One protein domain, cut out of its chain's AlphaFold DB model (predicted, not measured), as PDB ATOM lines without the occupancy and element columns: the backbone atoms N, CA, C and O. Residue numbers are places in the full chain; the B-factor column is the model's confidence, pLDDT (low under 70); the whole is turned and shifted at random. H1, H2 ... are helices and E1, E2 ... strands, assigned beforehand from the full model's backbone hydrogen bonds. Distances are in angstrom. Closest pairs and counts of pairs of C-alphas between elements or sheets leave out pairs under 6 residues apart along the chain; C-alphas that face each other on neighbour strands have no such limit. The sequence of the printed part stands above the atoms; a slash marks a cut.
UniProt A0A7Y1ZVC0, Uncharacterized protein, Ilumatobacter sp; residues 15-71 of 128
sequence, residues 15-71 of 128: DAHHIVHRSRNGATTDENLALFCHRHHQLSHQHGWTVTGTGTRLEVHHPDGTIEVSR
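AT A GLANCE: This is residues 15 to 71 of the 128 residues of an uncharacterized protein of Ilumatobacter sp (UniProt A0A7Y1ZVC0). A three-strand sheet, E3 E4 E5, forms a wall, and a two-strand hairpin, E1 E2, meets one face of it at the beginning of E2 and points away from it. The short helix H1 follows E2 at the hairpin's far end and folds back beside E1, while a long loop, residues 19 to 32, joins E1 to E2. The printed part has 57 residues, with the order E1 E2 H1 E3 E4 E5; both sheets are antiparallel and the class is mixed, helices and strands. It is compact, with a radius of gyration of the C-alphas of 10.7 A and spans of 30 by 23 by 20 A.

IN THESE COORDINATES: E1, residues 15 to 18, begins at C-alpha 15 (53.978, 94.257, -64.674). E2, residues 33 to 37, is 13.0 A long, and H1 takes residues 38 to 43. E3, residues 50 to 54, measures 13.0 A and E4, residues 57 to 61, 13.2 A. E5, residues 67 to 70, ends at C-alpha 70 (65.434, 99.073, -75.184).

HOW THE PARTS SIT: E1 and E2 form an antiparallel hairpin at 141 degrees, with N 17 and O 34 2.8 A apart. The closest C-alphas of E1 and H1, Asp 15 and His 38, are 6.1 A apart. In H1 every O i to N i+4 pair is within hydrogen-bond range. The closest C-alphas of E2 and E3, Leu 33 and Thr 54, are 7.2 A apart. E3 E4 E5 is a meander, each strand the antiparallel neighbour of the one before, with N 52 and O 59 at 2.9 A and N 70 and O 58 at 2.8 A. H1 is not on this sheet.

THE WHOLE: The farthest C-alphas, Thr 29 and Asp 64, are 29.9 A apart. The printed part has no cut; the link E1 to E2 is long. Mean pLDDT of the printed part is 92.7, and no printed residue is under 70.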
ATOM      1  N   ASP A  15      53.481  94.728 -65.957       89.69
ATOM      2  CA  ASP A  15      53.978  94.257 -64.674       89.69
ATOM      3  C   ASP A  15      55.418  94.749 -64.458       89.69
ATOM      4  O   ASP A  15      56.208  94.855 -65.405       89.69
ATOM      5  N   ALA A  16      55.776  95.023 -63.203       91.75
ATOM      6  CA  ALA A  16      57.148  95.344 -62.826       91.75
ATOM      7  C   ALA A  16      57.984  94.060 -62.679       91.75
ATOM      8  O   ALA A  16      57.695  93.203 -61.842       91.75
ATOM      9  N   HIS A  17      59.044  93.952 -63.471       92.69
ATOM     10  CA  HIS A  17      60.012  92.866 -63.458       92.69
ATOM     11  C   HIS A  17      61.294  93.312 -62.752       92.69
ATOM     12  O   HIS A  17      61.831  94.372 -63.065       92.69
ATOM     13  N   HIS A  18      61.805  92.504 -61.823       94.81
ATOM     14  CA  HIS A  18      63.080  92.786 -61.163       94.81
ATOM     15  C   HIS A  18      64.242  92.330 -62.051       94.81
ATOM     16  O   HIS A  18      64.338  91.142 -62.347       94.81
ATOM     17  N   ILE A  19      65.132  93.254 -62.427       94.25
ATOM     18  CA  ILE A  19      66.336  92.968 -63.223       94.25
ATOM     19  C   ILE A  19      67.326  92.155 -62.378       94.25
ATOM     20  O   ILE A  19      67.735  91.059 -62.750       94.25
ATOM     21  N   VAL A  20      67.660  92.651 -61.184       93.75
ATOM     22  CA  VAL A  20      68.268  91.849 -60.121       93.75
ATOM     23  C   VAL A  20      67.145  91.209 -59.327       93.75
ATOM     24  O   VAL A  20      66.360  91.892 -58.668       93.75
ATOM     25  N   HIS A  21      67.083  89.883 -59.386       90.94
ATOM     26  CA  HIS A  21      66.009  89.105 -58.788       90.94
ATOM     27  C   HIS A  21      65.843  89.353 -57.277       90.94
ATOM     28  O   HIS A  21      66.817  89.484 -56.531       90.94
ATOM     29  N   ARG A  22      64.592  89.325 -56.797       87.25
ATOM     30  CA  ARG A  22      64.241  89.516 -55.376       87.25
ATOM     31  C   ARG A  22      64.902  88.506 -54.443       87.25
ATOM     32  O   ARG A  22      65.372  88.903 -53.384       87.25
ATOM     33  N   SER A  23      64.994  87.231 -54.837       91.56
ATOM     34  CA  SER A  23      65.671  86.204 -54.019       91.56
ATOM     35  C   SER A  23      67.174  86.451 -53.862       91.56
ATOM     36  O   SER A  23      67.797  85.901 -52.962       91.56
ATOM     37  N   ARG A  24      67.752  87.316 -54.707       88.31
ATOM     38  CA  ARG A  24      69.150  87.758 -54.645       88.31
ATOM     39  C   ARG A  24      69.280  89.157 -54.046       88.31
ATOM     40  O   ARG A  24      70.205  89.888 -54.384       88.31
ATOM     41  N   ASN A  25      68.347  89.537 -53.173       93.25
ATOM     42  CA  ASN A  25      68.340  90.832 -52.495       93.25
ATOM     43  C   ASN A  25      68.204  92.051 -53.435       93.25
ATOM     44  O   ASN A  25      68.585  93.160 -53.066       93.25
ATOM     45  N   GLY A  26      67.633  91.871 -54.632       92.94
ATOM     46  CA  GLY A  26      67.329  92.979 -55.535       92.94
ATOM     47  C   GLY A  26      66.328  93.959 -54.919       92.94
ATOM     48  O   GLY A  26      65.217  93.569 -54.550       92.94
ATOM     49  N   ALA A  27      66.722  95.228 -54.810       94.38
ATOM     50  CA  ALA A  27      65.885  96.278 -54.240       94.38
ATOM     51  C   ALA A  27      64.702  96.619 -55.160       94.38
ATOM     52  O   ALA A  27      64.801  96.544 -56.383       94.38
ATOM     53  N   THR A  28      63.578  97.027 -54.577       94.69
ATOM     54  CA  THR A  28      62.445  97.570 -55.336       94.69
ATOM     55  C   THR A  28      62.726  99.048 -55.632       94.69
ATOM     56  O   THR A  28      62.289  99.915 -54.879       94.69
ATOM     57  N   THR A  29      63.490  99.334 -56.688       93.56
ATOM     58  CA  THR A  29      63.790 100.700 -57.162       93.56
ATOM     59  C   THR A  29      63.487 100.827 -58.650       93.56
ATOM     60  O   THR A  29      63.394  99.828 -59.360       93.56
ATOM     61  N   ASP A  30      63.321 102.050 -59.135       91.44
ATOM     62  CA  ASP A  30      63.140 102.341 -60.557       91.44
ATOM     63  C   ASP A  30      64.348 101.922 -61.405       91.44
ATOM     64  O   ASP A  30      64.170 101.540 -62.560       91.44
ATOM     65  N   GLU A  31      65.565 101.903 -60.850       91.06
ATOM     66  CA  GLU A  31      66.716 101.374 -61.586       91.06
ATOM     67  C   GLU A  31      66.695  99.848 -61.711       91.06
ATOM     68  O   GLU A  31      67.162  99.327 -62.725       91.06
ATOM     69  N   ASN A  32      66.154  99.139 -60.713       94.31
ATOM     70  CA  ASN A  32      66.114  97.675 -60.682       94.31
ATOM     71  C   ASN A  32      64.802  97.074 -61.222       94.31
ATOM     72  O   ASN A  32      64.681  95.852 -61.329       94.31
ATOM     73  N   LEU A  33      63.814  97.903 -61.553       93.31
ATOM     74  CA  LEU A  33      62.548  97.469 -62.129       93.31
ATOM     75  C   LEU A  33      62.455  97.851 -63.608       93.31
ATOM     76  O   LEU A  33      62.708  98.988 -63.999       93.31
ATOM     77  N   ALA A  34      62.014  96.905 -64.430       92.19
ATOM     78  CA  ALA A  34      61.620  97.135 -65.815       92.19
ATOM     79  C   ALA A  34      60.129  96.829 -65.992       92.19
ATOM     80  O   ALA A  34      59.596  95.923 -65.356       92.19
ATOM     81  N   LEU A  35      59.445  97.576 -66.859       91.50
ATOM     82  CA  LEU A  35      58.034  97.337 -67.159       91.50
ATOM     83  C   LEU A  35      57.896  96.424 -68.374       91.50
ATOM     84  O   LEU A  35      58.308  96.793 -69.475       91.50
ATOM     85  N   PHE A  36      57.252  95.275 -68.189       90.94
ATOM     86  CA  PHE A  36      56.925  94.340 -69.263       90.94
ATOM     87  C   PHE A  36      55.434  94.086 -69.327       90.94
ATOM     88  O   PHE A  36      54.770  94.021 -68.301       90.94
ATOM     89  N   CYS A  37      54.899  93.861 -70.529       90.19
ATOM     90  CA  CYS A  37      53.557  93.303 -70.616       90.19
ATOM     91  C   CYS A  37      53.534  91.901 -69.999       90.19
ATOM     92  O   CYS A  37      54.553  91.208 -70.006       90.19
ATOM     93  N   HIS A  38      52.365  91.461 -69.538       88.56
ATOM     94  CA  HIS A  38      52.216  90.169 -68.867       88.56
ATOM     95  C   HIS A  38      52.911  89.009 -69.608       88.56
ATOM     96  O   HIS A  38      53.674  88.250 -69.017       88.56
ATOM     97  N   ARG A  39      52.737  88.915 -70.936       90.38
ATOM     98  CA  ARG A  39      53.391  87.883 -71.760       90.38
ATOM     99  C   ARG A  39      54.919  87.949 -71.694       90.38
ATOM    100  O   ARG A  39      55.557  86.915 -71.520       90.38
ATOM    101  N   HIS A  40      55.505  89.132 -71.862       91.12
ATOM    102  CA  HIS A  40      56.960  89.291 -71.819       91.12
ATOM    103  C   HIS A  40      57.513  89.133 -70.403       91.12
ATOM    104  O   HIS A  40      58.626  88.644 -70.247       91.12
ATOM    105  N   HIS A  41      56.717  89.446 -69.379       92.25
ATOM    106  CA  HIS A  41      57.074  89.162 -67.997       92.25
ATOM    107  C   HIS A  41      57.150  87.652 -67.728       92.25
ATOM    108  O   HIS A  41      58.091  87.193 -67.097       92.25
ATOM    109  N   GLN A  42      56.214  86.857 -68.250       91.88
ATOM    110  CA  GLN A  42      56.306  85.396 -68.134       91.88
ATOM    111  C   GLN A  42      57.457  84.817 -68.971       91.88
ATOM    112  O   GLN A  42      58.097  83.855 -68.556       91.88
ATOM    113  N   LEU A  43      57.735  85.382 -70.152       94.06
ATOM    114  CA  LEU A  43      58.863  84.963 -70.995       94.06
ATOM    115  C   LEU A  43      60.217  85.218 -70.338       94.06
ATOM    116  O   LEU A  43      61.082  84.355 -70.427       94.06
ATOM    117  N   SER A  44      60.395  86.341 -69.638       92.69
ATOM    118  CA  SER A  44      61.681  86.665 -69.012       92.69
ATOM    119  C   SER A  44      62.088  85.707 -67.888       92.69
ATOM    120  O   SER A  44      63.260  85.672 -67.527       92.69
ATOM    121  N   HIS A  45      61.154  84.901 -67.373       92.38
ATOM    122  CA  HIS A  45      61.427  83.850 -66.386       92.38
ATOM    123  C   HIS A  45      61.693  82.470 -67.008       92.38
ATOM    124  O   HIS A  45      61.970  81.514 -66.285       92.38
ATOM    125  N   GLN A  46      61.606  82.327 -68.333       94.25
ATOM    126  CA  GLN A  46      61.849  81.054 -69.014       94.25
ATOM    127  C   GLN A  46      63.341  80.818 -69.267       94.25
ATOM    128  O   GLN A  46      64.130  81.746 -69.435       94.25
ATOM    129  N   HIS A  47      63.730  79.544 -69.356       94.06
ATOM    130  CA  HIS A  47      65.090  79.152 -69.719       94.06
ATOM    131  C   HIS A  47      65.576  79.834 -71.008       94.06
ATOM    132  O   HIS A  47      64.863  79.880 -72.009       94.06
ATOM    133  N   GLY A  48      66.829  80.293 -70.995       93.69
ATOM    134  CA  GLY A  48      67.482  80.900 -72.158       93.69
ATOM    135  C   GLY A  48      67.138  82.373 -72.378       93.69
ATOM    136  O   GLY A  48      67.802  83.015 -73.185       93.69
ATOM    137  N   TRP A  49      66.162  82.919 -71.647       95.94
ATOM    138  CA  TRP A  49      65.898  84.352 -71.609       95.94
ATOM    139  C   TRP A  49      66.705  85.007 -70.492       95.94
ATOM    140  O   TRP A  49      66.881  84.443 -69.410       95.94
ATOM    141  N   THR A  50      67.222  86.206 -70.740       94.88
ATOM    142  CA  THR A  50      67.922  86.985 -69.710       94.88
ATOM    143  C   THR A  50      67.676  88.467 -69.915       94.88
ATOM    144  O   THR A  50      67.636  88.949 -71.044       94.88
ATOM    145  N   VAL A  51      67.520  89.197 -68.815       95.12
ATOM    146  CA  VAL A  51      67.300  90.642 -68.819       95.12
ATOM    147  C   VAL A  51      68.399  91.297 -67.999       95.12
ATOM    148  O   VAL A  51      68.622  90.924 -66.850       95.12
ATOM    149  N   THR A  52      69.098  92.262 -68.588       95.62
ATOM    150  CA  THR A  52      70.172  93.004 -67.919       95.62
ATOM    151  C   THR A  52      70.025  94.511 -68.132       95.62
ATOM    152  O   THR A  52      69.256  94.968 -68.981       95.62
ATOM    153  N   GLY A  53      70.753  95.298 -67.336       93.69
ATOM    154  CA  GLY A  53      70.786  96.754 -67.442       93.69
ATOM    155  C   GLY A  53      70.050  97.454 -66.302       93.69
ATOM    156  O   GLY A  53      70.230  97.108 -65.138       93.69
ATOM    157  N   THR A  54      69.269  98.477 -66.640       90.94
ATOM    158  CA  THR A  54      68.526  99.334 -65.704       90.94
ATOM    159  C   THR A  54      67.144  99.663 -66.266       90.94
ATOM    160  O   THR A  54      66.907  99.502 -67.467       90.94
ATOM    161  N   GLY A  55      66.259 100.240 -65.450       85.06
ATOM    162  CA  GLY A  55      64.950 100.734 -65.899       85.06
ATOM    163  C   GLY A  55      64.984 101.728 -67.079       85.06
ATOM    164  O   GLY A  55      63.976 101.911 -67.758       85.06
ATOM    165  N   THR A  56      66.137 102.341 -67.386       86.56
ATOM    166  CA  THR A  56      66.306 103.283 -68.516       86.56
ATOM    167  C   THR A  56      67.187 102.759 -69.651       86.56
ATOM    168  O   THR A  56      67.328 103.408 -70.690       86.56
ATOM    169  N   ARG A  57      67.776 101.577 -69.500       90.81
ATOM    170  CA  ARG A  57      68.494 100.891 -70.572       90.81
ATOM    171  C   ARG A  57      68.447  99.405 -70.298       90.81
ATOM    172  O   ARG A  57      69.153  98.931 -69.415       90.81
ATOM    173  N   LEU A  58      67.669  98.702 -71.098       93.00
ATOM    174  CA  LEU A  58      67.421  97.286 -70.925       93.00
ATOM    175  C   LEU A  58      68.025  96.506 -72.083       93.00
ATOM    176  O   LEU A  58      67.861  96.908 -73.234       93.00
ATOM    177  N   GLU A  59      68.680  95.395 -71.786       96.25
ATOM    178  CA  GLU A  59      69.133  94.430 -72.784       96.25
ATOM    179  C   GLU A  59      68.397  93.111 -72.533       96.25
ATOM    180  O   GLU A  59      68.444  92.555 -71.432       96.25
ATOM    181  N   VAL A  60      67.660  92.647 -73.542       95.12
ATOM    182  CA  VAL A  60      66.915  91.387 -73.519       95.12
ATOM    183  C   VAL A  60      67.664  90.395 -74.392       95.12
ATOM    184  O   VAL A  60      67.777  90.581 -75.604       95.12
ATOM    185  N   HIS A  61      68.193  89.354 -73.763       96.25
ATOM    186  CA  HIS A  61      68.874  88.252 -74.419       96.25
ATOM    187  C   HIS A  61      67.854  87.157 -74.718       96.25
ATOM    188  O   HIS A  61      67.193  86.648 -73.807       96.25
ATOM    189  N   HIS A  62      67.733  86.819 -75.994       94.75
ATOM    190  CA  HIS A  62      66.852  85.775 -76.498       94.75
ATOM    191  C   HIS A  62      67.577  84.416 -76.493       94.75
ATOM    192  O   HIS A  62      68.802  84.376 -76.658       94.75
ATOM    193  N   PRO A  63      66.852  83.285 -76.384       95.38
ATOM    194  CA  PRO A  63      67.450  81.948 -76.425       95.38
ATOM    195  C   PRO A  63      68.215  81.623 -77.716       95.38
ATOM    196  O   PRO A  63      69.065  80.736 -77.716       95.38
ATOM    197  N   ASP A  64      67.914  82.319 -78.815       95.62
ATOM    198  CA  ASP A  64      68.598  82.171 -80.105       95.62
ATOM    199  C   ASP A  64      69.926  82.953 -80.193       95.62
ATOM    200  O   ASP A  64      70.631  82.866 -81.198       95.62
ATOM    201  N   GLY A  65      70.287  83.687 -79.135       95.31
ATOM    202  CA  GLY A  65      71.493  84.509 -79.051       95.31
ATOM    203  C   GLY A  65      71.301  85.966 -79.475       95.31
ATOM    204  O   GLY A  65      72.242  86.754 -79.356       95.31
ATOM    205  N   THR A  66      70.111  86.358 -79.936       96.88
ATOM    206  CA  THR A  66      69.803  87.750 -80.288       96.88
ATOM    207  C   THR A  66      69.731  88.621 -79.036       96.88
ATOM    208  O   THR A  66      69.245  88.196 -77.988       96.88
ATOM    209  N   ILE A  67      70.205  89.866 -79.144       96.62
ATOM    210  CA  ILE A  67      70.114  90.863 -78.074       96.62
ATOM    211  C   ILE A  67      69.321  92.060 -78.578       96.62
ATOM    212  O   ILE A  67      69.705  92.711 -79.551       96.62
ATOM    213  N   GLU A  68      68.240  92.381 -77.878       94.56
ATOM    214  CA  GLU A  68      67.440  93.574 -78.123       94.56
ATOM    215  C   GLU A  68      67.709  94.616 -77.040       94.56
ATOM    216  O   GLU A  68      67.607  94.334 -75.845       94.56
ATOM    217  N   VAL A  69      68.039  95.841 -77.454       93.75
ATOM    218  CA  VAL A  69      68.318  96.948 -76.533       93.75
ATOM    219  C   VAL A  69      67.152  97.928 -76.539       93.75
ATOM    220  O   VAL A  69      66.890  98.583 -77.547       93.75
ATOM    221  N   SER A  70      66.491  98.084 -75.395       89.94
ATOM    222  CA  SER A  70      65.434  99.073 -75.184       89.94
ATOM    223  C   SER A  70      65.959 100.280 -74.410       89.94
ATOM    224  O   SER A  70      66.723 100.153 -73.450       89.94
ATOM    225  N   ARG A  71      65.555 101.478 -74.838       88.75
ATOM    226  CA  ARG A  71      65.868 102.760 -74.192       88.75
ATOM    227  C   ARG A  71      64.647 103.674 -74.285       88.75
ATOM    228  O   ARG A  71      63.914 103.584 -75.273       88.75
TER     229      ARG A  71